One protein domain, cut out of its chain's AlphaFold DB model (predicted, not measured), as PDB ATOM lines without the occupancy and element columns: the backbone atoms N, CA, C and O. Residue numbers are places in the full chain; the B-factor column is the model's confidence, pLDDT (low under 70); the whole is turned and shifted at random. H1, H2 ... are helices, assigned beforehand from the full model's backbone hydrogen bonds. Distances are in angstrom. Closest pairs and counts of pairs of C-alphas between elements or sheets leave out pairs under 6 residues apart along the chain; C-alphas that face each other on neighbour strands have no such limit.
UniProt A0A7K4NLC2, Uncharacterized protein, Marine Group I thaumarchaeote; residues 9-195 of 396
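AT A GLANCE: This is residues 9 to 195 of the 396 residues of an uncharacterized protein of Marine Group I thaumarchaeote (UniProt A0A7K4NLC2). Picture an elongated body of helices joined in a chain of contacts: H5 packs on H6, H6 and H7 each pack on one part of H3, and the long H8 packs on H7 and crosses H4. A small head of two short helices, H1 and H2, lies at one end before H3, while the last turns of H8 reach toward the other. The printed part has 187 residues with eight named helices, H1 to H8 in order, and no named strand; its class is all helix. It is only just compact, close to loose, with a radius of gyration of the C-alphas of 18.9 A, and spans 66 by 37 by 32 A.

IN THESE COORDINATES: Find C-alpha 9 at (11.565, -42.986, 92.456), where H1 begins; it runs to residue 16, and H2 takes residues 22 to 27. H3, residues 30 to 50, covers 28.7 A with a kink of 28 degrees near residue 39. H4 is residues 69 to 79, 15.5 A. Look for C-alpha 86 at (1.294, -4.923, 126.437), where H5 sets out for residue 106, 30.0 A away. H6, residues 109 to 131, covers 33.2 A with a kink of 40 degrees near residue 125, and H7, residues 134 to 152, covers 28.6 A. H8, residues 158 to 187, covers 42.7 A, has a kink of 46 degrees near residue 165 and ends at C-alpha 187 (-19.955, 3.584, 121.648).

HOW THE PARTS SIT: H1 and H2 form a helical hairpin and only just touch, with 3 pairs of C-alphas within 8 A, the closest being Val 14 and Gly 25 at 5.1 A. Residues 38 to 46 of H3 touch H6, about perpendicular at 76 degrees; the closest C-alphas, Tyr 39 and Thr 111, are 5.2 A apart. Residues 36 to 45 of H3 touch H7, closest at the C-alphas of Asn 40 and Ser 151, 4.9 A. H4 touches residues 168 to 179 of H8, closest at the C-alphas of Gly 75 and Phe 175, 4.3 A. H5 and H6 are a helical hairpin at a shallow tilt of 28 degrees, closest at the C-alphas of Phe 92 and Pro 120, 5.1 A. H7 touches H8 through residues 139 to 146, closest at the C-alphas of Leu 139 and Ser 167, 4.8 A. In H1, H2, H4 and H5 every O i to N i+4 pair is within hydrogen-bond range; the counts are 14 of 17 in H3, 11 of 19 in H6, 10 of 15 in H7 and 18 of 26 in H8.

THE WHOLE: The two C-alphas farthest apart, Glu 9 and Asn 190, are 66.4 A apart. The printed part has no cut, and the link from H3 to H4, residues 51 to 68, is long. Look for pLDDT under 70 at residues 53 to 56, 154 to 159, 187 to 192 and 194.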
ATOM      1  N   GLU A   9      10.842 -42.037  91.608       85.00
ATOM      2  CA  GLU A   9      11.565 -42.986  92.456       85.00
ATOM      3  C   GLU A   9      11.018 -42.972  93.885       85.00
ATOM      4  O   GLU A   9      10.789 -44.022  94.487       85.00
ATOM      5  N   TRP A  10      10.765 -41.774  94.421       87.25
ATOM      6  CA  TRP A  10      10.168 -41.623  95.740       87.25
ATOM      7  C   TRP A  10       8.743 -42.177  95.784       87.25
ATOM      8  O   TRP A  10       8.377 -42.855  96.743       87.25
ATOM      9  N   HIS A  11       7.942 -41.906  94.748       84.19
ATOM     10  CA  HIS A  11       6.575 -42.408  94.649       84.19
ATOM     11  C   HIS A  11       6.557 -43.937  94.676       84.19
ATOM     12  O   HIS A  11       5.847 -44.520  95.494       84.19
ATOM     13  N   ASP A  12       7.386 -44.575  93.854       83.19
ATOM     14  CA  ASP A  12       7.473 -46.031  93.755       83.19
ATOM     15  C   ASP A  12       7.916 -46.672  95.069       83.19
ATOM     16  O   ASP A  12       7.413 -47.731  95.450       83.19
ATOM     17  N   GLU A  13       8.847 -46.046  95.787       86.94
ATOM     18  CA  GLU A  13       9.330 -46.552  97.072       86.94
ATOM     19  C   GLU A  13       8.283 -46.372  98.185       86.94
ATOM     20  O   GLU A  13       8.036 -47.291  98.971       86.94
ATOM     21  N   VAL A  14       7.573 -45.237  98.212       85.56
ATOM     22  CA  VAL A  14       6.429 -45.028  99.117       85.56
ATOM     23  C   VAL A  14       5.319 -46.032  98.827       85.56
ATOM     24  O   VAL A  14       4.756 -46.609  99.758       85.56
ATOM     25  N   VAL A  15       5.020 -46.284  97.556       82.19
ATOM     26  CA  VAL A  15       4.058 -47.298  97.116       82.19
ATOM     27  C   VAL A  15       4.503 -48.682  97.604       82.19
ATOM     28  O   VAL A  15       3.739 -49.347  98.301       82.19
ATOM     29  N   ARG A  16       5.768 -49.069  97.411       82.69
ATOM     30  CA  ARG A  16       6.351 -50.318  97.950       82.69
ATOM     31  C   ARG A  16       6.378 -50.414  99.481       82.69
ATOM     32  O   ARG A  16       6.559 -51.510 100.023       82.69
ATOM     33  N   SER A  17       6.226 -49.300 100.194       84.19
ATOM     34  CA  SER A  17       6.125 -49.266 101.660       84.19
ATOM     35  C   SER A  17       4.698 -49.480 102.188       84.19
ATOM     36  O   SER A  17       4.505 -49.685 103.392       84.19
ATOM     37  N   ILE A  18       3.683 -49.460 101.312       80.06
ATOM     38  CA  ILE A  18       2.286 -49.683 101.702       80.06
ATOM     39  C   ILE A  18       2.157 -51.047 102.393       80.06
ATOM     40  O   ILE A  18       2.646 -52.063 101.913       80.06
ATOM     41  N   GLY A  19       1.493 -51.057 103.549       74.94
ATOM     42  CA  GLY A  19       1.297 -52.261 104.361       74.94
ATOM     43  C   GLY A  19       2.428 -52.570 105.347       74.94
ATOM     44  O   GLY A  19       2.205 -53.368 106.252       74.94
ATOM     45  N   LYS A  20       3.588 -51.908 105.246       82.44
ATOM     46  CA  LYS A  20       4.706 -52.100 106.183       82.44
ATOM     47  C   LYS A  20       4.626 -51.165 107.403       82.44
ATOM     48  O   LYS A  20       4.894 -51.564 108.530       82.44
ATOM     49  N   GLY A  21       4.055 -49.975 107.209       80.94
ATOM     50  CA  GLY A  21       3.686 -49.054 108.283       80.94
ATOM     51  C   GLY A  21       3.859 -47.593 107.877       80.94
ATOM     52  O   GLY A  21       4.600 -47.269 106.954       80.94
ATOM     53  N   THR A  22       3.190 -46.668 108.575       81.81
ATOM     54  CA  THR A  22       3.281 -45.229 108.254       81.81
ATOM     55  C   THR A  22       4.704 -44.686 108.413       81.81
ATOM     56  O   THR A  22       5.107 -43.806 107.658       81.81
ATOM     57  N   LEU A  23       5.473 -45.213 109.371       86.06
ATOM     58  CA  LEU A  23       6.843 -44.768 109.629       86.06
ATOM     59  C   LEU A  23       7.809 -45.128 108.497       86.06
ATOM     60  O   LEU A  23       8.682 -44.321 108.194       86.06
ATOM     61  N   GLU A  24       7.641 -46.281 107.842       87.00
ATOM     62  CA  GLU A  24       8.463 -46.634 106.678       87.00
ATOM     63  C   GLU A  24       8.229 -45.660 105.531       87.00
ATOM     64  O   GLU A  24       9.195 -45.112 105.015       87.00
ATOM     65  N   GLY A  25       6.968 -45.339 105.222       84.56
ATOM     66  CA  GLY A  25       6.644 -44.346 104.192       84.56
ATOM     67  C   GLY A  25       7.212 -42.952 104.488       84.56
ATOM     68  O   GLY A  25       7.696 -42.277 103.583       84.56
ATOM     69  N   ILE A  26       7.210 -42.526 105.757       87.81
ATOM     70  CA  ILE A  26       7.830 -41.257 106.191       87.81
ATOM     71  C   ILE A  26       9.354 -41.291 106.025       87.81
ATOM     72  O   ILE A  26       9.966 -40.273 105.708       87.81
ATOM     73  N   SER A  27       9.963 -42.453 106.254       90.38
ATOM     74  CA  SER A  27      11.418 -42.616 106.263       90.38
ATOM     75  C   SER A  27      12.026 -42.753 104.866       90.38
ATOM     76  O   SER A  27      13.235 -42.581 104.749       90.38
ATOM     77  N   VAL A  28      11.219 -43.015 103.824       90.69
ATOM     78  CA  VAL A  28      11.677 -43.093 102.419       90.69
ATOM     79  C   VAL A  28      12.469 -41.845 102.024       90.69
ATOM     80  O   VAL A  28      13.579 -41.943 101.514       90.69
ATOM     81  N   ASP A  29      11.910 -40.668 102.297       92.25
ATOM     82  CA  ASP A  29      12.625 -39.394 102.239       92.25
ATOM     83  C   ASP A  29      11.976 -38.442 103.240       92.25
ATOM     84  O   ASP A  29      10.908 -37.864 103.003       92.25
ATOM     85  N   PHE A  30      12.639 -38.287 104.382       91.31
ATOM     86  CA  PHE A  30      12.128 -37.467 105.468       91.31
ATOM     87  C   PHE A  30      12.050 -35.978 105.100       91.31
ATOM     88  O   PHE A  30      11.136 -35.282 105.542       91.31
ATOM     89  N   ASN A  31      12.961 -35.476 104.262       91.81
ATOM     90  CA  ASN A  31      12.961 -34.070 103.857       91.81
ATOM     91  C   ASN A  31      11.784 -33.778 102.924       91.81
ATOM     92  O   ASN A  31      11.071 -32.786 103.104       91.81
ATOM     93  N   LEU A  32      11.539 -34.662 101.958       90.06
ATOM     94  CA  LEU A  32      10.400 -34.552 101.051       90.06
ATOM     95  C   LEU A  32       9.066 -34.757 101.781       90.06
ATOM     96  O   LEU A  32       8.088 -34.052 101.499       90.06
ATOM     97  N   PHE A  33       9.028 -35.652 102.773       90.44
ATOM     98  CA  PHE A  33       7.903 -35.762 103.699       90.44
ATOM     99  C   PHE A  33       7.658 -34.434 104.424       90.44
ATOM    100  O   PHE A  33       6.552 -33.902 104.341       90.44
ATOM    101  N   LEU A  34       8.667 -33.846 105.079       90.50
ATOM    102  CA  LEU A  34       8.513 -32.573 105.793       90.50
ATOM    103  C   LEU A  34       8.017 -31.454 104.871       90.50
ATOM    104  O   LEU A  34       7.124 -30.694 105.252       90.50
ATOM    105  N   LYS A  35       8.526 -31.388 103.636       89.88
ATOM    106  CA  LYS A  35       8.080 -30.411 102.636       89.88
ATOM    107  C   LYS A  35       6.583 -30.544 102.338       89.88
ATOM    108  O   LYS A  35       5.846 -29.559 102.401       89.88
ATOM    109  N   ASN A  36       6.104 -31.759 102.068       89.31
ATOM    110  CA  ASN A  36       4.674 -32.004 101.860       89.31
ATOM    111  C   ASN A  36       3.849 -31.804 103.137       89.31
ATOM    112  O   ASN A  36       2.693 -31.388 103.061       89.31
ATOM    113  N   TYR A  37       4.413 -32.101 104.308       91.62
ATOM    114  CA  TYR A  37       3.731 -31.954 105.592       91.62
ATOM    115  C   TYR A  37       3.414 -30.482 105.842       91.62
ATOM    116  O   TYR A  37       2.260 -30.131 106.089       91.62
ATOM    117  N   PHE A  38       4.407 -29.603 105.688       91.25
ATOM    118  CA  PHE A  38       4.213 -28.166 105.848       91.25
ATOM    119  C   PHE A  38       3.311 -27.568 104.769       91.25
ATOM    120  O   PHE A  38       2.463 -26.737 105.097       91.25
ATOM    121  N   TYR A  39       3.396 -28.048 103.526       90.00
ATOM    122  CA  TYR A  39       2.437 -27.681 102.482       90.00
ATOM    123  C   TYR A  39       1.001 -28.033 102.858       90.00
ATOM    124  O   TYR A  39       0.098 -27.205 102.730       90.00
ATOM    125  N   ASN A  40       0.770 -29.238 103.372       89.12
ATOM    126  CA  ASN A  40      -0.567 -29.635 103.790       89.12
ATOM    127  C   ASN A  40      -1.057 -28.815 104.989       89.12
ATOM    128  O   ASN A  40      -2.211 -28.385 104.987       89.12
ATOM    129  N   GLN A  41      -0.178 -28.530 105.950       90.50
ATOM    130  CA  GLN A  41      -0.509 -27.782 107.161       90.50
ATOM    131  C   GLN A  41      -0.825 -26.304 106.892       90.50
ATOM    132  O   GLN A  41      -1.768 -25.768 107.477       90.50
ATOM    133  N   PHE A  42      -0.028 -25.632 106.057       91.31
ATOM    134  CA  PHE A  42      -0.046 -24.169 105.921       91.31
ATOM    135  C   PHE A  42      -0.552 -23.657 104.572       91.31
ATOM    136  O   PHE A  42      -0.825 -22.468 104.457       91.31
ATOM    137  N   SER A  43      -0.757 -24.531 103.587       88.06
ATOM    138  CA  SER A  43      -1.342 -24.158 102.296       88.06
ATOM    139  C   SER A  43      -2.609 -24.968 102.025       88.06
ATOM    140  O   SER A  43      -3.712 -24.425 102.011       88.06
ATOM    141  N   SER A  44      -2.512 -26.298 101.942       86.00
ATOM    142  CA  SER A  44      -3.654 -27.116 101.517       86.00
ATOM    143  C   SER A  44      -4.829 -27.096 102.500       86.00
ATOM    144  O   SER A  44      -5.965 -26.914 102.068       86.00
ATOM    145  N   ALA A  45      -4.605 -27.304 103.802       85.94
ATOM    146  CA  ALA A  45      -5.694 -27.329 104.780       85.94
ATOM    147  C   ALA A  45      -6.385 -25.959 104.924       85.94
ATOM    148  O   ALA A  45      -7.614 -25.919 104.826       85.94
ATOM    149  N   PRO A  46      -5.662 -24.829 105.066       87.06
ATOM    150  CA  PRO A  46      -6.277 -23.503 105.035       87.06
ATOM    151  C   PRO A  46      -7.074 -23.237 103.752       87.06
ATOM    152  O   PRO A  46      -8.201 -22.750 103.846       87.06
ATOM    153  N   ASN A  47      -6.562 -23.639 102.579       85.75
ATOM    154  CA  ASN A  47      -7.279 -23.490 101.307       85.75
ATOM    155  C   ASN A  47      -8.636 -24.203 101.330       85.75
ATOM    156  O   ASN A  47      -9.629 -23.622 100.894       85.75
ATOM    157  N   TYR A  48      -8.700 -25.430 101.859       82.25
ATOM    158  CA  TYR A  48      -9.952 -26.188 101.954       82.25
ATOM    159  C   TYR A  48     -10.920 -25.629 103.001       82.25
ATOM    160  O   TYR A  48     -12.134 -25.642 102.788       82.25
ATOM    161  N   LEU A  49     -10.407 -25.135 104.129       84.88
ATOM    162  CA  LEU A  49     -11.237 -24.622 105.222       84.88
ATOM    163  C   LEU A  49     -11.778 -23.214 104.955       84.88
ATOM    164  O   LEU A  49     -12.859 -22.887 105.436       84.88
ATOM    165  N   PHE A  50     -11.046 -22.388 104.206       86.06
ATOM    166  CA  PHE A  50     -11.346 -20.960 104.053       86.06
ATOM    167  C   PHE A  50     -11.448 -20.484 102.596       86.06
ATOM    168  O   PHE A  50     -11.702 -19.299 102.363       86.06
ATOM    169  N   GLY A  51     -11.297 -21.387 101.624       78.44
ATOM    170  CA  GLY A  51     -11.647 -21.141 100.226       78.44
ATOM    171  C   GLY A  51     -10.688 -20.234  99.466       78.44
ATOM    172  O   GLY A  51     -11.147 -19.342  98.762       78.44
ATOM    173  N   PHE A  52      -9.374 -20.421  99.610       79.00
ATOM    174  CA  PHE A  52      -8.390 -19.541  98.956       79.00
ATOM    175  C   PHE A  52      -8.282 -19.786  97.437       79.00
ATOM    176  O   PHE A  52      -8.148 -18.826  96.687       79.00
ATOM    177  N   ASP A  53      -8.441 -21.042  96.989       67.50
ATOM    178  CA  ASP A  53      -8.268 -21.470  95.584       67.50
ATOM    179  C   ASP A  53      -9.538 -22.090  94.941       67.50
ATOM    180  O   ASP A  53      -9.457 -22.797  93.937       67.50
ATOM    181  N   ASN A  54     -10.731 -21.859  95.510       57.44
ATOM    182  CA  ASN A  54     -12.060 -22.129  94.908       57.44
ATOM    183  C   ASN A  54     -12.386 -23.547  94.363       57.44
ATOM    184  O   ASN A  54     -13.361 -23.697  93.633       57.44
ATOM    185  N   LYS A  55     -11.648 -24.611  94.713       62.03
ATOM    186  CA  LYS A  55     -11.956 -25.983  94.229       62.03
ATOM    187  C   LYS A  55     -12.886 -26.775  95.150       62.03
ATOM    188  O   LYS A  55     -13.854 -27.369  94.697       62.03
ATOM    189  N   VAL A  56     -12.584 -26.788  96.446       66.25
ATOM    190  CA  VAL A  56     -13.390 -27.415  97.505       66.25
ATOM    191  C   VAL A  56     -13.310 -26.481  98.702       66.25
ATOM    192  O   VAL A  56     -12.208 -26.099  99.096       66.25
ATOM    193  N   ASN A  57     -14.456 -26.071  99.239       75.62
ATOM    194  CA  ASN A  57     -14.528 -24.988 100.212       75.62
ATOM    195  C   ASN A  57     -15.481 -25.346 101.359       75.62
ATOM    196  O   ASN A  57     -16.655 -25.617 101.123       75.62
ATOM    197  N   SER A  58     -14.963 -25.338 102.586       79.75
ATOM    198  CA  SER A  58     -15.713 -25.561 103.834       79.75
ATOM    199  C   SER A  58     -15.918 -24.273 104.646       79.75
ATOM    200  O   SER A  58     -16.313 -24.322 105.811       79.75
ATOM    201  N   SER A  59     -15.619 -23.116 104.054       86.69
ATOM    202  CA  SER A  59     -15.783 -21.804 104.677       86.69
ATOM    203  C   SER A  59     -17.247 -21.533 105.006       86.69
ATOM    204  O   SER A  59     -18.131 -21.796 104.195       86.69
ATOM    205  N   LEU A  60     -17.497 -20.891 106.152       87.88
ATOM    206  CA  LEU A  60     -18.824 -20.363 106.495       87.88
ATOM    207  C   LEU A  60     -19.339 -19.357 105.448       87.88
ATOM    208  O   LEU A  60     -20.544 -19.194 105.262       87.88
ATOM    209  N   ILE A  61     -18.416 -18.656 104.791       89.94
ATOM    210  CA  ILE A  61     -18.687 -17.637 103.778       89.94
ATOM    211  C   ILE A  61     -17.906 -18.065 102.528       89.94
ATOM    212  O   ILE A  61     -16.774 -17.618 102.338       89.94
ATOM    213  N   PRO A  62     -18.439 -19.003 101.720       85.44
ATOM    214  CA  PRO A  62     -17.686 -19.603 100.620       85.44
ATOM    215  C   PRO A  62     -17.622 -18.715  99.370       85.44
ATOM    216  O   PRO A  62     -16.742 -18.891  98.537       85.44
ATOM    217  N   PHE A  63     -18.527 -17.739  99.258       84.69
ATOM    218  CA  PHE A  63     -18.650 -16.832  98.114       84.69
ATOM    219  C   PHE A  63     -17.675 -15.641  98.147       84.69
ATOM    220  O   PHE A  63     -17.581 -14.913  97.163       84.69
ATOM    221  N   ILE A  64     -16.942 -15.433  99.252       86.25
ATOM    222  CA  ILE A  64     -15.837 -14.467  99.322       86.25
ATOM    223  C   ILE A  64     -14.626 -15.163  99.955       86.25
ATOM    224  O   ILE A  64     -14.681 -15.493 101.145       86.25
ATOM    225  N   PRO A  65     -13.529 -15.366  99.202       83.00
ATOM    226  CA  PRO A  65     -12.301 -15.942  99.738       83.00
ATOM    227  C   PRO A  65     -11.816 -15.200 100.988       83.00
ATOM    228  O   PRO A  65     -11.991 -13.986 101.109       83.00
ATOM    229  N   TYR A  66     -11.191 -15.922 101.921       83.44
ATOM    230  CA  TYR A  66     -10.606 -15.404 103.170       83.44
ATOM    231  C   TYR A  66     -11.591 -14.844 104.207       83.44
ATOM    232  O   TYR A  66     -11.281 -14.867 105.398       83.44
ATOM    233  N   ILE A  67     -12.785 -14.384 103.829       88.88
ATOM    234  CA  ILE A  67     -13.710 -13.738 104.773       88.88
ATOM    235  C   ILE A  67     -14.189 -14.703 105.860       88.88
ATOM    236  O   ILE A  67     -14.313 -14.301 107.017       88.88
ATOM    237  N   GLY A  68     -14.377 -15.986 105.536       89.25
ATOM    238  CA  GLY A  68     -14.741 -17.009 106.523       89.25
ATOM    239  C   GLY A  68     -13.686 -17.261 107.607       89.25
ATOM    240  O   GLY A  68     -14.020 -17.801 108.660       89.25
ATOM    241  N   LEU A  69     -12.438 -16.824 107.410       92.56
ATOM    242  CA  LEU A  69     -11.384 -16.909 108.425       92.56
ATOM    243  C   LEU A  69     -11.652 -15.958 109.601       92.56
ATOM    244  O   LEU A  69     -11.415 -16.314 110.755       92.56
ATOM    245  N   ILE A  70     -12.173 -14.759 109.324       93.94
ATOM    246  CA  ILE A  70     -12.408 -13.702 110.319       93.94
ATOM    247  C   ILE A  70     -13.274 -14.186 111.493       93.94
ATOM    248  O   ILE A  70     -12.830 -14.038 112.636       93.94
ATOM    249  N   PRO A  71     -14.472 -14.776 111.279       95.19
ATOM    250  CA  PRO A  71     -15.300 -15.224 112.391       95.19
ATOM    251  C   PRO A  71     -14.656 -16.360 113.194       95.19
ATOM    252  O   PRO A  71     -14.805 -16.397 114.415       95.19
ATOM    253  N   VAL A  72     -13.864 -17.232 112.562       95.12
ATOM    254  CA  VAL A  72     -13.133 -18.294 113.272       95.12
ATOM    255  C   VAL A  72     -12.032 -17.712 114.157       95.12
ATOM    256  O   VAL A  72     -11.959 -18.032 115.347       95.12
ATOM    257  N   LEU A  73     -11.185 -16.829 113.622       95.38
ATOM    258  CA  LEU A  73     -10.094 -16.230 114.400       95.38
ATOM    259  C   LEU A  73     -10.634 -15.321 115.507       95.38
ATOM    260  O   LEU A  73     -10.199 -15.417 116.653       95.38
ATOM    261  N   GLY A  74     -11.622 -14.480 115.196       95.56
ATOM    262  CA  GLY A  74     -12.246 -13.588 116.169       95.56
ATOM    263  C   GLY A  74     -12.964 -14.347 117.287       95.56
ATOM    264  O   GLY A  74     -12.834 -13.986 118.458       95.56
ATOM    265  N   GLY A  75     -13.669 -15.431 116.954       96.31
ATOM    266  CA  GLY A  75     -14.296 -16.311 117.940       96.31
ATOM    267  C   GLY A  75     -13.257 -16.999 118.825       96.31
ATOM    268  O   GLY A  75     -13.406 -17.027 120.044       96.31
ATOM    269  N   THR A  76     -12.155 -17.469 118.238       96.19
ATOM    270  CA  THR A  76     -11.034 -18.090 118.965       96.19
ATOM    271  C   THR A  76     -10.411 -17.117 119.966       96.19
ATOM    272  O   THR A  76     -10.279 -17.440 121.149       96.19
ATOM    273  N   VAL A  77     -10.105 -15.891 119.526       96.12
ATOM    274  CA  VAL A  77      -9.588 -14.800 120.373       96.12
ATOM    275  C   VAL A  77     -10.530 -14.513 121.543       96.12
ATOM    276  O   VAL A  77     -10.076 -14.350 122.680       96.12
ATOM    277  N   TYR A  78     -11.840 -14.504 121.284       95.56
ATOM    278  CA  TYR A  78     -12.860 -14.278 122.302       95.56
ATOM    279  C   TYR A  78     -12.951 -15.420 123.324       95.56
ATOM    280  O   TYR A  78     -12.921 -15.156 124.528       95.56
ATOM    281  N   ILE A  79     -13.004 -16.681 122.877       96.12
ATOM    282  CA  ILE A  79     -13.079 -17.860 123.762       96.12
ATOM    283  C   ILE A  79     -11.851 -17.930 124.675       96.12
ATOM    284  O   ILE A  79     -11.986 -18.175 125.874       96.12
ATOM    285  N   LEU A  80     -10.664 -17.666 124.125       95.31
ATOM    286  CA  LEU A  80      -9.399 -17.627 124.866       95.31
ATOM    287  C   LEU A  80      -9.251 -16.375 125.746       95.31
ATOM    288  O   LEU A  80      -8.309 -16.282 126.530       95.31
ATOM    289  N   LYS A  81     -10.173 -15.410 125.640       94.56
ATOM    290  CA  LYS A  81     -10.152 -14.126 126.359       94.56
ATOM    291  C   LYS A  81      -8.841 -13.355 126.162       94.56
ATOM    292  O   LYS A  81      -8.362 -12.692 127.087       94.56
ATOM    293  N   ILE A  82      -8.261 -13.423 124.964       94.19
ATOM    294  CA  ILE A  82      -7.025 -12.707 124.634       94.19
ATOM    295  C   ILE A  82      -7.331 -11.206 124.615       94.19
ATOM    296  O   ILE A  82      -8.110 -10.718 123.800       94.19
ATOM    297  N   ARG A  83      -6.713 -10.456 125.533       90.75
ATOM    298  CA  ARG A  83      -6.841  -8.992 125.609       90.75
ATOM    299  C   ARG A  83      -5.656  -8.309 124.922       90.75
ATOM    300  O   ARG A  83      -4.541  -8.807 125.079       90.75
ATOM    301  N   PRO A  84      -5.842  -7.154 124.257       88.12
ATOM    302  CA  PRO A  84      -4.753  -6.372 123.669       88.12
ATOM    303  C   PRO A  84      -3.989  -5.598 124.756       88.12
ATOM    304  O   PRO A  84      -4.030  -4.374 124.833       88.12
ATOM    305  N   ASN A  85      -3.351  -6.325 125.672       92.94
ATOM    306  CA  ASN A  85      -2.455  -5.755 126.672       92.94
ATOM    307  C   ASN A  85      -1.008  -5.778 126.158       92.94
ATOM    308  O   ASN A  85      -0.691  -6.481 125.200       92.94
ATOM    309  N   LYS A  86      -0.117  -5.043 126.833       94.19
ATOM    310  CA  LYS A  86       1.294  -4.923 126.437       94.19
ATOM    311  C   LYS A  86       1.961  -6.283 126.184       94.19
ATOM    312  O   LYS A  86       2.660  -6.430 125.192       94.19
ATOM    313  N   ILE A  87       1.722  -7.272 127.048       93.31
ATOM    314  CA  ILE A  87       2.344  -8.602 126.945       93.31
ATOM    315  C   ILE A  87       1.832  -9.345 125.708       93.31
ATOM    316  O   ILE A  87       2.629  -9.766 124.876       93.31
ATOM    317  N   ASN A  88       0.513  -9.464 125.551       94.56
ATOM    318  CA  ASN A  88      -0.098 -10.169 124.426       94.56
ATOM    319  C   ASN A  88       0.240  -9.499 123.087       94.56
ATOM    320  O   ASN A  88       0.493 -10.196 122.109       94.56
ATOM    321  N   SER A  89       0.297  -8.165 123.041       94.31
ATOM    322  CA  SER A  89       0.718  -7.423 121.849       94.31
ATOM    323  C   SER A  89       2.187  -7.667 121.504       94.31
ATOM    324  O   SER A  89       2.492  -7.882 120.334       94.31
ATOM    325  N   ILE A  90       3.086  -7.690 122.497       95.88
ATOM    326  CA  ILE A  90       4.500  -8.033 122.276       95.88
ATOM    327  C   ILE A  90       4.613  -9.459 121.734       95.88
ATOM    328  O   ILE A  90       5.249  -9.654 120.707       95.88
ATOM    329  N   VAL A  91       3.951 -10.439 122.356       96.06
ATOM    330  CA  VAL A  91       3.972 -11.835 121.888       96.06
ATOM    331  C   VAL A  91       3.448 -11.943 120.460       96.06
ATOM    332  O   VAL A  91       4.093 -12.578 119.630       96.06
ATOM    333  N   PHE A  92       2.318 -11.300 120.152       95.44
ATOM    334  CA  PHE A  92       1.750 -11.309 118.807       95.44
ATOM    335  C   PHE A  92       2.764 -10.803 117.775       95.44
ATOM    336  O   PHE A  92       3.056 -11.509 116.809       95.44
ATOM    337  N   VAL A  93       3.335  -9.615 118.000       95.69
ATOM    338  CA  VAL A  93       4.288  -8.991 117.070       95.69
ATOM    339  C   VAL A  93       5.562  -9.822 116.968       95.69
ATOM    340  O   VAL A  93       5.968 -10.165 115.864       95.69
ATOM    341  N   SER A  94       6.159 -10.219 118.092       96.56
ATOM    342  CA  SER A  94       7.403 -10.990 118.105       96.56
ATOM    343  C   SER A  94       7.263 -12.344 117.413       96.56
ATOM    344  O   SER A  94       8.124 -12.693 116.611       96.56
ATOM    345  N   VAL A  95       6.185 -13.096 117.668       97.62
ATOM    346  CA  VAL A  95       5.967 -14.400 117.019       97.62
ATOM    347  C   VAL A  95       5.675 -14.225 115.532       97.62
ATOM    348  O   VAL A  95       6.219 -14.976 114.724       97.62
ATOM    349  N   SER A  96       4.884 -13.218 115.150       95.81
ATOM    350  CA  SER A  96       4.608 -12.917 113.737       95.81
ATOM    351  C   SER A  96       5.893 -12.558 112.988       95.81
ATOM    352  O   SER A  96       6.181 -13.140 111.945       95.81
ATOM    353  N   SER A  97       6.701 -11.650 113.547       95.88
ATOM    354  CA  SER A  97       7.974 -11.216 112.964       95.88
ATOM    355  C   SER A  97       8.989 -12.351 112.884       95.88
ATOM    356  O   SER A  97       9.624 -12.511 111.847       95.88
ATOM    357  N   LEU A  98       9.121 -13.165 113.936       96.44
ATOM    358  CA  LEU A  98      10.020 -14.318 113.924       96.44
ATOM    359  C   LEU A  98       9.579 -15.356 112.887       96.44
ATOM    360  O   LEU A  98      10.409 -15.855 112.136       96.44
ATOM    361  N   THR A  99       8.278 -15.649 112.811       96.19
ATOM    362  CA  THR A  99       7.733 -16.593 111.825       96.19
ATOM    363  C   THR A  99       7.989 -16.095 110.405       96.19
ATOM    364  O   THR A  99       8.503 -16.845 109.581       96.19
ATOM    365  N   ALA A 100       7.708 -14.819 110.127       95.38
ATOM    366  CA  ALA A 100       7.982 -14.212 108.826       95.38
ATOM    367  C   ALA A 100       9.482 -14.226 108.479       95.38
ATOM    368  O   ALA A 100       9.843 -14.562 107.355       95.38
ATOM    369  N   PHE A 101      10.356 -13.922 109.445       95.62
ATOM    370  CA  PHE A 101      11.808 -13.983 109.265       95.62
ATOM    371  C   PHE A 101      12.292 -15.400 108.932       95.62
ATOM    372  O   PHE A 101      13.082 -15.572 108.008       95.62
ATOM    373  N   LEU A 102      11.794 -16.425 109.634       94.44
ATOM    374  CA  LEU A 102      12.142 -17.821 109.358       94.44
ATOM    375  C   LEU A 102      11.665 -18.267 107.974       94.44
ATOM    376  O   LEU A 102      12.422 -18.915 107.255       94.44
ATOM    377  N   ILE A 103      10.450 -17.886 107.571       93.81
ATOM    378  CA  ILE A 103       9.943 -18.174 106.222       93.81
ATOM    379  C   ILE A 103      10.830 -17.513 105.168       93.81
ATOM    380  O   ILE A 103      11.166 -18.154 104.183       93.81
ATOM    381  N   PHE A 104      11.247 -16.266 105.386       92.56
ATOM    382  CA  PHE A 104      12.138 -15.571 104.461       92.56
ATOM    383  C   PHE A 104      13.535 -16.211 104.376       92.56
ATOM    384  O   PHE A 104      14.142 -16.204 103.312       92.56
ATOM    385  N   LEU A 105      14.053 -16.756 105.484       92.00
ATOM    386  CA  LEU A 105      15.416 -17.295 105.550       92.00
ATOM    387  C   LEU A 105      15.532 -18.721 104.995       92.00
ATOM    388  O   LEU A 105      16.503 -19.021 104.306       92.00
ATOM    389  N   VAL A 106      14.577 -19.600 105.316       87.56
ATOM    390  CA  VAL A 106      14.636 -21.038 104.966       87.56
ATOM    391  C   VAL A 106      13.363 -21.589 104.323       87.56
ATOM    392  O   VAL A 106      13.337 -22.753 103.930       87.56
ATOM    393  N   GLY A 107      12.286 -20.806 104.281       85.69
ATOM    394  CA  GLY A 107      10.975 -21.267 103.844       85.69
ATOM    395  C   GLY A 107      10.635 -20.897 102.404       85.69
ATOM    396  O   GLY A 107      11.439 -20.376 101.639       85.69
ATOM    397  N   ASP A 108       9.380 -21.171 102.067       86.75
ATOM    398  CA  ASP A 108       8.735 -20.767 100.820       86.75
ATOM    399  C   ASP A 108       7.443 -20.020 101.162       86.75
ATOM    400  O   ASP A 108       6.611 -20.537 101.915       86.75
ATOM    401  N   PHE A 109       7.287 -18.804 100.646       86.38
ATOM    402  CA  PHE A 109       6.152 -17.951 100.980       86.38
ATOM    403  C   PHE A 109       4.824 -18.571 100.529       86.38
ATOM    404  O   PHE A 109       3.878 -18.592 101.317       86.38
ATOM    405  N   ASP A 110       4.774 -19.164  99.335       82.94
ATOM    406  CA  ASP A 110       3.550 -19.757  98.775       82.94
ATOM    407  C   ASP A 110       3.047 -20.937  99.621       82.94
ATOM    408  O   ASP A 110       1.845 -21.176  99.771       82.94
ATOM    409  N   THR A 111       3.983 -21.650 100.243       85.44
ATOM    410  CA  THR A 111       3.703 -22.783 101.124       85.44
ATOM    411  C   THR A 111       3.356 -22.344 102.550       85.44
ATOM    412  O   THR A 111       2.480 -22.935 103.182       85.44
ATOM    413  N   HIS A 112       4.042 -21.330 103.086       90.69
ATOM    414  CA  HIS A 112       4.048 -21.041 104.525       90.69
ATOM    415  C   HIS A 112       3.322 -19.753 104.928       90.69
ATOM    416  O   HIS A 112       3.271 -19.466 106.124       90.69
ATOM    417  N   PHE A 113       2.747 -18.970 104.008       87.00
ATOM    418  CA  PHE A 113       2.149 -17.665 104.346       87.00
ATOM    419  C   PHE A 113       1.135 -17.743 105.502       87.00
ATOM    420  O   PHE A 113       1.114 -16.872 106.374       87.00
ATOM    421  N   PHE A 114       0.327 -18.811 105.571       91.62
ATOM    422  CA  PHE A 114      -0.677 -18.969 106.626       91.62
ATOM    423  C   PHE A 114      -0.053 -19.159 108.016       91.62
ATOM    424  O   PHE A 114      -0.680 -18.824 109.025       91.62
ATOM    425  N   ALA A 115       1.198 -19.631 108.096       94.12
ATOM    426  CA  ALA A 115       1.931 -19.748 109.352       94.12
ATOM    427  C   ALA A 115       2.079 -18.383 110.051       94.12
ATOM    428  O   ALA A 115       1.961 -18.319 111.273       94.12
ATOM    429  N   ILE A 116       2.238 -17.289 109.292       92.44
ATOM    430  CA  ILE A 116       2.341 -15.918 109.826       92.44
ATOM    431  C   ILE A 116       1.071 -15.526 110.592       92.44
ATOM    432  O   ILE A 116       1.145 -14.825 111.598       92.44
ATOM    433  N   VAL A 117      -0.093 -16.007 110.147       91.25
ATOM    434  CA  VAL A 117      -1.386 -15.728 110.785       91.25
ATOM    435  C   VAL A 117      -1.626 -16.658 111.975       91.25
ATOM    436  O   VAL A 117      -2.045 -16.206 113.042       91.25
ATOM    437  N   ILE A 118      -1.376 -17.960 111.812       93.81
ATOM    438  CA  ILE A 118      -1.793 -18.961 112.802       93.81
ATOM    439  C   ILE A 118      -0.795 -19.132 113.954       93.81
ATOM    440  O   ILE A 118      -1.227 -19.315 115.088       93.81
ATOM    441  N   MET A 119       0.520 -19.020 113.724       95.56
ATOM    442  CA  MET A 119       1.541 -19.177 114.774       95.56
ATOM    443  C   MET A 119       1.397 -18.206 115.950       95.56
ATOM    444  O   MET A 119       1.378 -18.676 117.093       95.56
ATOM    445  N   PRO A 120       1.245 -16.880 115.748       95.56
ATOM    446  CA  PRO A 120       1.039 -15.968 116.872       95.56
ATOM    447  C   PRO A 120      -0.237 -16.306 117.653       95.56
ATOM    448  O   PRO A 120      -0.246 -16.219 118.881       95.56
ATOM    449  N   LEU A 121      -1.296 -16.754 116.970       95.06
ATOM    450  CA  LEU A 121      -2.540 -17.169 117.618       95.06
ATOM    451  C   LEU A 121      -2.405 -18.493 118.372       95.06
ATOM    452  O   LEU A 121      -2.972 -18.610 119.455       95.06
ATOM    453  N   LEU A 122      -1.631 -19.457 117.869       95.06
ATOM    454  CA  LEU A 122      -1.334 -20.705 118.577       95.06
ATOM    455  C   LEU A 122      -0.550 -20.432 119.862       95.06
ATOM    456  O   LEU A 122      -0.938 -20.915 120.925       95.06
ATOM    457  N   VAL A 123       0.503 -19.610 119.800       96.50
ATOM    458  CA  VAL A 123       1.308 -19.253 120.981       96.50
ATOM    459  C   VAL A 123       0.464 -18.497 122.008       96.50
ATOM    460  O   VAL A 123       0.447 -18.860 123.186       96.50
ATOM    461  N   LEU A 124      -0.297 -17.486 121.579       95.88
ATOM    462  CA  LEU A 124      -1.224 -16.779 122.467       95.88
ATOM    463  C   LEU A 124      -2.311 -17.701 123.018       95.88
ATOM    464  O   LEU A 124      -2.711 -17.543 124.173       95.88
ATOM    465  N   GLY A 125      -2.770 -18.660 122.218       93.62
ATOM    466  CA  GLY A 125      -3.732 -19.675 122.613       93.62
ATOM    467  C   GLY A 125      -3.201 -20.558 123.725       93.62
ATOM    468  O   GLY A 125      -3.893 -20.715 124.723       93.62
ATOM    469  N   ILE A 126      -1.960 -21.037 123.627       94.62
ATOM    470  CA  ILE A 126      -1.300 -21.814 124.687       94.62
ATOM    471  C   ILE A 126      -1.189 -20.988 125.975       94.62
ATOM    472  O   ILE A 126      -1.565 -21.465 127.046       94.62
ATOM    473  N   ILE A 127      -0.739 -19.731 125.878       94.81
ATOM    474  CA  ILE A 127      -0.577 -18.835 127.039       94.81
ATOM    475  C   ILE A 127      -1.921 -18.577 127.736       94.81
ATOM    476  O   ILE A 127      -2.005 -18.591 128.964       94.81
ATOM    477  N   ASN A 128      -2.983 -18.347 126.961       94.25
ATOM    478  CA  ASN A 128      -4.295 -17.958 127.479       94.25
ATOM    479  C   ASN A 128      -5.268 -19.138 127.632       94.25
ATOM    480  O   ASN A 128      -6.408 -18.933 128.043       94.25
ATOM    481  N   PHE A 129      -4.840 -20.374 127.361       92.88
ATOM    482  CA  PHE A 129      -5.716 -21.548 127.302       92.88
ATOM    483  C   PHE A 129      -6.513 -21.766 128.591       92.88
ATOM    484  O   PHE A 129      -7.698 -22.087 128.562       92.88
ATOM    485  N   ARG A 130      -5.878 -21.510 129.742       91.12
ATOM    486  CA  ARG A 130      -6.494 -21.642 131.073       91.12
ATOM    487  C   ARG A 130      -7.659 -20.674 131.309       91.12
ATOM    488  O   ARG A 130      -8.458 -20.909 132.209       91.12
ATOM    489  N   ASN A 131      -7.756 -19.602 130.521       91.56
ATOM    490  CA  ASN A 131      -8.814 -18.599 130.639       91.56
ATOM    491  C   ASN A 131     -10.107 -19.015 129.922       91.56
ATOM    492  O   ASN A 131     -11.173 -18.443 130.203       91.56
ATOM    493  N   ALA A 132     -10.010 -19.977 128.998       91.12
ATOM    494  CA  ALA A 132     -11.138 -20.492 128.242       91.12
ATOM    495  C   ALA A 132     -12.101 -21.268 129.147       91.12
ATOM    496  O   ALA A 132     -11.710 -21.920 130.116       91.12
ATOM    497  N   ASN A 133     -13.393 -21.212 128.821       91.00
ATOM    498  CA  ASN A 133     -14.367 -22.072 129.483       91.00
ATOM    499  C   ASN A 133     -14.092 -23.533 129.087       91.00
ATOM    500  O   ASN A 133     -13.935 -23.836 127.899       91.00
ATOM    501  N   ARG A 134     -14.089 -24.440 130.072       88.88
ATOM    502  CA  ARG A 134     -13.896 -25.882 129.858       88.88
ATOM    503  C   ARG A 134     -14.850 -26.449 128.804       88.88
ATOM    504  O   ARG A 134     -14.431 -27.272 127.999       88.88
ATOM    505  N   ASN A 135     -16.078 -25.934 128.724       90.00
ATOM    506  CA  ASN A 135     -17.077 -26.385 127.749       90.00
ATOM    507  C   ASN A 135     -16.699 -26.068 126.290       90.00
ATOM    508  O   ASN A 135     -17.088 -26.799 125.388       90.00
ATOM    509  N   PHE A 136     -15.921 -25.007 126.048       90.31
ATOM    510  CA  PHE A 136     -15.460 -24.630 124.704       90.31
ATOM    511  C   PHE A 136     -14.064 -25.165 124.378       90.31
ATOM    512  O   PHE A 136     -13.590 -25.022 123.255       90.31
ATOM    513  N   THR A 137     -13.402 -25.799 125.344       90.69
ATOM    514  CA  THR A 137     -12.043 -26.320 125.173       90.69
ATOM    515  C   THR A 137     -11.940 -27.365 124.051       90.69
ATOM    516  O   THR A 137     -11.019 -27.248 123.240       90.69
ATOM    517  N   PRO A 138     -12.883 -28.323 123.907       91.75
ATOM    518  CA  PRO A 138     -12.855 -29.265 122.787       91.75
ATOM    519  C   PRO A 138     -12.893 -28.579 121.415       91.75
ATOM    520  O   PRO A 138     -12.187 -29.011 120.508       91.75
ATOM    521  N   LEU A 139     -13.640 -27.474 121.284       92.31
ATOM    522  CA  LEU A 139     -13.750 -26.716 120.030       92.31
ATOM    523  C   LEU A 139     -12.423 -26.068 119.616       92.31
ATOM    524  O   LEU A 139     -12.202 -25.838 118.434       92.31
ATOM    525  N   LEU A 140     -11.541 -25.769 120.576       92.56
ATOM    526  CA  LEU A 140     -10.219 -25.192 120.317       92.56
ATOM    527  C   LEU A 140      -9.169 -26.264 119.999       92.56
ATOM    528  O   LEU A 140      -8.313 -26.050 119.145       92.56
ATOM    529  N   ILE A 141      -9.222 -27.411 120.684       92.19
ATOM    530  CA  ILE A 141      -8.263 -28.509 120.487       92.19
ATOM    531  C   ILE A 141      -8.512 -29.212 119.150       92.19
ATOM    532  O   ILE A 141      -7.558 -29.534 118.439       92.19
ATOM    533  N   LEU A 142      -9.780 -29.451 118.800       91.44
ATOM    534  CA  LEU A 142     -10.145 -30.278 117.651       91.44
ATOM    535  C   LEU A 142      -9.552 -29.760 116.328       91.44
ATOM    536  O   LEU A 142      -8.916 -30.563 115.649       91.44
ATOM    537  N   PRO A 143      -9.640 -28.461 115.966       89.75
ATOM    538  CA  PRO A 143      -9.018 -27.952 114.742       89.75
ATOM    539  C   PRO A 143      -7.494 -28.131 114.698       89.75
ATOM    540  O   PRO A 143      -6.933 -28.417 113.638       89.75
ATOM    541  N   VAL A 144      -6.810 -28.004 115.841       90.75
ATOM    542  CA  VAL A 144      -5.348 -28.157 115.925       90.75
ATOM    543  C   VAL A 144      -4.948 -29.611 115.690       90.75
ATOM    544  O   VAL A 144      -4.143 -29.893 114.808       90.75
ATOM    545  N   VAL A 145      -5.553 -30.546 116.427       91.00
ATOM    546  CA  VAL A 145      -5.268 -31.985 116.282       91.00
ATOM    547  C   VAL A 145      -5.642 -32.478 114.888       91.00
ATOM    548  O   VAL A 145      -4.893 -33.235 114.269       91.00
ATOM    549  N   PHE A 146      -6.785 -32.023 114.376       87.50
ATOM    550  CA  PHE A 146      -7.268 -32.393 113.056       87.50
ATOM    551  C   PHE A 146      -6.291 -31.956 111.963       87.50
ATOM    552  O   PHE A 146      -5.849 -32.796 111.187       87.50
ATOM    553  N   THR A 147      -5.881 -30.684 111.931       86.81
ATOM    554  CA  THR A 147      -4.950 -30.192 110.895       86.81
ATOM    555  C   THR A 147      -3.587 -30.886 110.953       86.81
ATOM    556  O   THR A 147      -3.108 -31.318 109.910       86.81
ATOM    557  N   ILE A 148      -3.025 -31.116 112.149       89.62
ATOM    558  CA  ILE A 148      -1.773 -31.883 112.323       89.62
ATOM    559  C   ILE A 148      -1.909 -33.300 111.751       89.62
ATOM    560  O   ILE A 148      -1.038 -33.774 111.021       89.62
ATOM    561  N   THR A 149      -3.023 -33.972 112.046       86.94
ATOM    562  CA  THR A 149      -3.282 -35.336 111.562       86.94
ATOM    563  C   THR A 149      -3.437 -35.364 110.038       86.94
ATOM    564  O   THR A 149      -2.897 -36.249 109.371       86.94
ATOM    565  N   LEU A 150      -4.122 -34.374 109.459       80.31
ATOM    566  CA  LEU A 150      -4.318 -34.268 108.008       80.31
ATOM    567  C   LEU A 150      -3.062 -33.908 107.226       80.31
ATOM    568  O   LEU A 150      -2.952 -34.215 106.038       80.31
ATOM    569  N   SER A 151      -2.084 -33.295 107.878       86.62
ATOM    570  CA  SER A 151      -0.791 -33.056 107.248       86.62
ATOM    571  C   SER A 151      -0.062 -34.367 106.928       86.62
ATOM    572  O   SER A 151       0.748 -34.410 106.001       86.62
ATOM    573  N   ILE A 152      -0.435 -35.462 107.606       83.94
ATOM    574  CA  ILE A 152       0.050 -36.830 107.374       83.94
ATOM    575  C   ILE A 152      -0.963 -37.649 106.556       83.94
ATOM    576  O   ILE A 152      -0.597 -38.337 105.601       83.94
ATOM    577  N   ILE A 153      -2.259 -37.579 106.868       74.94
ATOM    578  CA  ILE A 153      -3.306 -38.401 106.237       74.94
ATOM    579  C   ILE A 153      -4.063 -37.587 105.183       74.94
ATOM    580  O   ILE A 153      -4.518 -36.484 105.441       74.94
ATOM    581  N   HIS A 154      -4.217 -38.130 103.971       65.69
ATOM    582  CA  HIS A 154      -4.961 -37.418 102.926       65.69
ATOM    583  C   HIS A 154      -6.465 -37.559 103.163       65.69
ATOM    584  O   HIS A 154      -6.943 -38.681 103.335       65.69
ATOM    585  N   LEU A 155      -7.210 -36.455 103.094       62.00
ATOM    586  CA  LEU A 155      -8.662 -36.526 102.989       62.00
ATOM    587  C   LEU A 155      -9.057 -36.803 101.548       62.00
ATOM    588  O   LEU A 155      -8.852 -35.969 100.674       62.00
ATOM    589  N   ARG A 156      -9.626 -37.987 101.315       57.62
ATOM    590  CA  ARG A 156     -10.140 -38.379  99.997       57.62
ATOM    591  C   ARG A 156     -11.544 -37.843  99.725       57.62
ATOM    592  O   ARG A 156     -11.948 -37.806  98.571       57.62
ATOM    593  N   ALA A 157     -12.268 -37.454 100.773       64.38
ATOM    594  CA  ALA A 157     -13.696 -37.201 100.704       64.38
ATOM    595  C   ALA A 157     -14.115 -35.992 101.581       64.38
ATOM    596  O   ALA A 157     -13.548 -35.806 102.668       64.38
ATOM    597  N   PRO A 158     -15.066 -35.147 101.130       65.25
ATOM    598  CA  PRO A 158     -15.541 -33.975 101.875       65.25
ATOM    599  C   PRO A 158     -16.111 -34.297 103.263       65.25
ATOM    600  O   PRO A 158     -16.001 -33.488 104.184       65.25
ATOM    601  N   GLU A 159     -16.673 -35.489 103.450       68.88
ATOM    602  CA  GLU A 159     -17.300 -35.963 104.690       68.88
ATOM    603  C   GLU A 159     -16.312 -35.975 105.856       68.88
ATOM    604  O   GLU A 159     -16.690 -35.774 107.010       68.88
ATOM    605  N   HIS A 160     -15.022 -36.149 105.571       72.88
ATOM    606  CA  HIS A 160     -13.997 -36.119 106.602       72.88
ATOM    607  C   HIS A 160     -13.832 -34.732 107.244       72.88
ATOM    608  O   HIS A 160     -13.368 -34.642 108.381       72.88
ATOM    609  N   PHE A 161     -14.242 -33.653 106.568       76.12
ATOM    610  CA  PHE A 161     -14.234 -32.303 107.136       76.12
ATOM    611  C   PHE A 161     -15.407 -32.041 108.089       76.12
ATOM    612  O   PHE A 161     -15.366 -31.060 108.827       76.12
ATOM    613  N   LEU A 162     -16.423 -32.911 108.150       79.38
ATOM    614  CA  LEU A 162     -17.604 -32.707 109.001       79.38
ATOM    615  C   LEU A 162     -17.216 -32.502 110.473       79.38
ATOM    616  O   LEU A 162     -17.734 -31.608 111.141       79.38
ATOM    617  N   ILE A 163     -16.236 -33.270 110.955       80.69
ATOM    618  CA  ILE A 163     -15.755 -33.214 112.342       80.69
ATOM    619  C   ILE A 163     -15.171 -31.832 112.678       80.69
ATOM    620  O   ILE A 163     -15.511 -31.251 113.710       80.69
ATOM    621  N   ILE A 164     -14.323 -31.270 111.809       86.38
ATOM    622  CA  ILE A 164     -13.754 -29.931 112.027       86.38
ATOM    623  C   ILE A 164     -14.790 -28.825 111.791       86.38
ATOM    624  O   ILE A 164     -14.746 -27.792 112.465       86.38
ATOM    625  N   LEU A 165     -15.760 -29.055 110.900       86.50
ATOM    626  CA  LEU A 165     -16.806 -28.090 110.572       86.50
ATOM    627  C   LEU A 165     -17.638 -27.718 111.803       86.50
ATOM    628  O   LEU A 165     -17.949 -26.546 111.988       86.50
ATOM    629  N   ILE A 166     -17.919 -28.676 112.693       88.38
ATOM    630  CA  ILE A 166     -18.616 -28.417 113.966       88.38
ATOM    631  C   ILE A 166     -17.872 -27.355 114.786       88.38
ATOM    632  O   ILE A 166     -18.486 -26.413 115.288       88.38
ATOM    633  N   SER A 167     -16.544 -27.470 114.893       91.69
ATOM    634  CA  SER A 167     -15.734 -26.498 115.636       91.69
ATOM    635  C   SER A 167     -15.698 -25.142 114.937       91.69
ATOM    636  O   SER A 167     -15.906 -24.117 115.582       91.69
ATOM    637  N   ILE A 168     -15.506 -25.128 113.617       91.38
ATOM    638  CA  ILE A 168     -15.485 -23.900 112.811       91.38
ATOM    639  C   ILE A 168     -16.815 -23.141 112.915       91.38
ATOM    640  O   ILE A 168     -16.810 -21.934 113.171       91.38
ATOM    641  N   ILE A 169     -17.947 -23.834 112.769       91.56
ATOM    642  CA  ILE A 169     -19.291 -23.251 112.859       91.56
ATOM    643  C   ILE A 169     -19.548 -22.730 114.272       91.56
ATOM    644  O   ILE A 169     -19.972 -21.586 114.422       91.56
ATOM    645  N   ALA A 170     -19.259 -23.519 115.309       94.25
ATOM    646  CA  ALA A 170     -19.505 -23.115 116.692       94.25
ATOM    647  C   ALA A 170     -18.675 -21.884 117.095       94.25
ATOM    648  O   ALA A 170     -19.211 -20.937 117.672       94.25
ATOM    649  N   ILE A 171     -17.385 -21.855 116.747       95.56
ATOM    650  CA  ILE A 171     -16.510 -20.703 117.012       95.56
ATOM    651  C   ILE A 171     -16.998 -19.471 116.242       95.56
ATOM    652  O   ILE A 171     -17.067 -18.376 116.803       95.56
ATOM    653  N   SER A 172     -17.393 -19.645 114.979       94.94
ATOM    654  CA  SER A 172     -17.925 -18.552 114.164       94.94
ATOM    655  C   SER A 172     -19.251 -18.013 114.701       94.94
ATOM    656  O   SER A 172     -19.464 -16.802 114.720       94.94
ATOM    657  N   ALA A 173     -20.133 -18.886 115.191       94.56
ATOM    658  CA  ALA A 173     -21.383 -18.492 115.829       94.56
ATOM    659  C   ALA A 173     -21.119 -17.675 117.100       94.56
ATOM    660  O   ALA A 173     -21.747 -16.638 117.295       94.56
ATOM    661  N   ILE A 174     -20.141 -18.076 117.920       94.94
ATOM    662  CA  ILE A 174     -19.704 -17.292 119.084       94.94
ATOM    663  C   ILE A 174     -19.222 -15.905 118.645       94.94
ATOM    664  O   ILE A 174     -19.600 -14.909 119.252       94.94
ATOM    665  N   PHE A 175     -18.442 -15.800 117.569       96.06
ATOM    666  CA  PHE A 175     -18.036 -14.494 117.047       96.06
ATOM    667  C   PHE A 175     -19.234 -13.625 116.642       96.06
ATOM    668  O   PHE A 175     -19.337 -12.474 117.075       96.06
ATOM    669  N   ILE A 176     -20.160 -14.173 115.855       94.31
ATOM    670  CA  ILE A 176     -21.333 -13.435 115.373       94.31
ATOM    671  C   ILE A 176     -22.235 -13.017 116.537       94.31
ATOM    672  O   ILE A 176     -22.723 -11.892 116.548       94.31
ATOM    673  N   MET A 177     -22.431 -13.885 117.529       91.69
ATOM    674  CA  MET A 177     -23.386 -13.652 118.614       91.69
ATOM    675  C   MET A 177     -22.807 -12.871 119.797       91.69
ATOM    676  O   MET A 177     -23.539 -12.164 120.478       91.69
ATOM    677  N   GLU A 178     -21.504 -12.952 120.060       91.12
ATOM    678  CA  GLU A 178     -20.893 -12.296 121.224       91.12
ATOM    679  C   GLU A 178     -19.989 -11.130 120.843       91.12
ATOM    680  O   GLU A 178     -19.984 -10.097 121.517       91.12
ATOM    681  N   VAL A 179     -19.195 -11.281 119.783       92.06
ATOM    682  CA  VAL A 179     -18.143 -10.316 119.439       92.06
ATOM    683  C   VAL A 179     -18.715  -9.166 118.619       92.06
ATOM    684  O   VAL A 179     -18.512  -8.006 118.984       92.06
ATOM    685  N   ILE A 180     -19.480  -9.456 117.562       92.31
ATOM    686  CA  ILE A 180     -20.065  -8.419 116.697       92.31
ATOM    687  C   ILE A 180     -20.962  -7.448 117.492       92.31
ATOM    688  O   ILE A 180     -20.742  -6.237 117.383       92.31
ATOM    689  N   PRO A 181     -21.901  -7.899 118.354       89.25
ATOM    690  CA  PRO A 181     -22.725  -6.990 119.151       89.25
ATOM    691  C   PRO A 181     -21.905  -6.059 120.046       89.25
ATOM    692  O   PRO A 181     -22.206  -4.867 120.135       89.25
ATOM    693  N   LYS A 182     -20.837  -6.573 120.673       87.94
ATOM    694  CA  LYS A 182     -19.941  -5.779 121.532       87.94
ATOM    695  C   LYS A 182     -19.170  -4.730 120.738       87.94
ATOM    696  O   LYS A 182     -19.017  -3.612 121.223       87.94
ATOM    697  N   ILE A 183     -18.742  -5.051 119.516       87.19
ATOM    698  CA  ILE A 183     -18.095  -4.090 118.610       87.19
ATOM    699  C   ILE A 183     -19.075  -2.978 118.217       87.19
ATOM    700  O   ILE A 183     -18.733  -1.801 118.312       87.19
ATOM    701  N   ILE A 184     -20.309  -3.320 117.833       85.06
ATOM    702  CA  ILE A 184     -21.324  -2.326 117.440       85.06
ATOM    703  C   ILE A 184     -21.680  -1.409 118.623       85.06
ATOM    704  O   ILE A 184     -21.827  -0.197 118.456       85.06
ATOM    705  N   ARG A 185     -21.777  -1.965 119.837       79.75
ATOM    706  CA  ARG A 185     -22.130  -1.235 121.069       79.75
ATOM    707  C   ARG A 185     -20.967  -0.542 121.765       79.75
ATOM    708  O   ARG A 185     -21.183   0.103 122.791       79.75
ATOM    709  N   ILE A 186     -19.754  -0.597 121.214       73.12
ATOM    710  CA  ILE A 186     -18.564  -0.025 121.861       73.12
ATOM    711  C   ILE A 186     -18.735   1.473 122.186       73.12
ATOM    712  O   ILE A 186     -18.134   1.979 123.131       73.12
ATOM    713  N   LYS A 187     -19.611   2.170 121.442       62.44
ATOM    714  CA  LYS A 187     -19.955   3.584 121.648       62.44
ATOM    715  C   LYS A 187     -21.086   3.835 122.653       62.44
ATOM    716  O   LYS A 187     -21.134   4.924 123.214       62.44
ATOM    717  N   THR A 188     -21.989   2.884 122.896       62.88
ATOM    718  CA  THR A 188     -23.224   3.118 123.674       62.88
ATOM    719  C   THR A 188     -23.135   2.723 125.149       62.88
ATOM    720  O   THR A 188     -24.065   3.027 125.887       62.88
ATOM    721  N   LYS A 189     -22.033   2.096 125.605       58.50
ATOM    722  CA  LYS A 189     -21.725   1.685 127.004       58.50
ATOM    723  C   LYS A 189     -22.792   0.849 127.748       58.50
ATOM    724  O   LYS A 189     -22.499   0.382 128.842       58.50
ATOM    725  N   ASN A 190     -23.963   0.603 127.159       59.28
ATOM    726  CA  ASN A 190     -25.042  -0.207 127.718       59.28
ATOM    727  C   ASN A 190     -24.977  -1.639 127.163       59.28
ATOM    728  O   ASN A 190     -25.314  -1.893 125.998       59.28
ATOM    729  N   TYR A 191     -24.517  -2.566 128.005       62.28
ATOM    730  CA  TYR A 191     -24.271  -3.972 127.660       62.28
ATOM    731  C   TYR A 191     -25.339  -4.939 128.189       62.28
ATOM    732  O   TYR A 191     -25.242  -6.130 127.908       62.28
ATOM    733  N   ASP A 192     -26.353  -4.442 128.902       63.81
ATOM    734  CA  ASP A 192     -27.314  -5.284 129.633       63.81
ATOM    735  C   ASP A 192     -28.219  -6.128 128.717       63.81
ATOM    736  O   ASP A 192     -28.706  -7.177 129.124       63.81
ATOM    737  N   ASP A 193     -28.374  -5.726 127.450       70.31
ATOM    738  CA  ASP A 193     -28.980  -6.553 126.406       70.31
ATOM    739  C   ASP A 193     -28.203  -6.401 125.096       70.31
ATOM    740  O   ASP A 193     -28.412  -5.437 124.364       70.31
ATOM    741  N   LEU A 194     -27.311  -7.347 124.782       68.25
ATOM    742  CA  LEU A 194     -26.517  -7.340 123.544       68.25
ATOM    743  C   LEU A 194     -27.388  -7.314 122.271       68.25
ATOM    744  O   LEU A 194     -26.923  -6.829 121.237       68.25
ATOM    745  N   PHE A 195     -28.652  -7.744 122.347       72.50
ATOM    746  CA  PHE A 195     -29.558  -7.954 121.216       72.50
ATOM    747  C   PHE A 195     -30.814  -7.065 121.239       72.50
ATOM    748  O   PHE A 195     -31.856  -7.452 120.709       72.50
TER     749      PHE A 195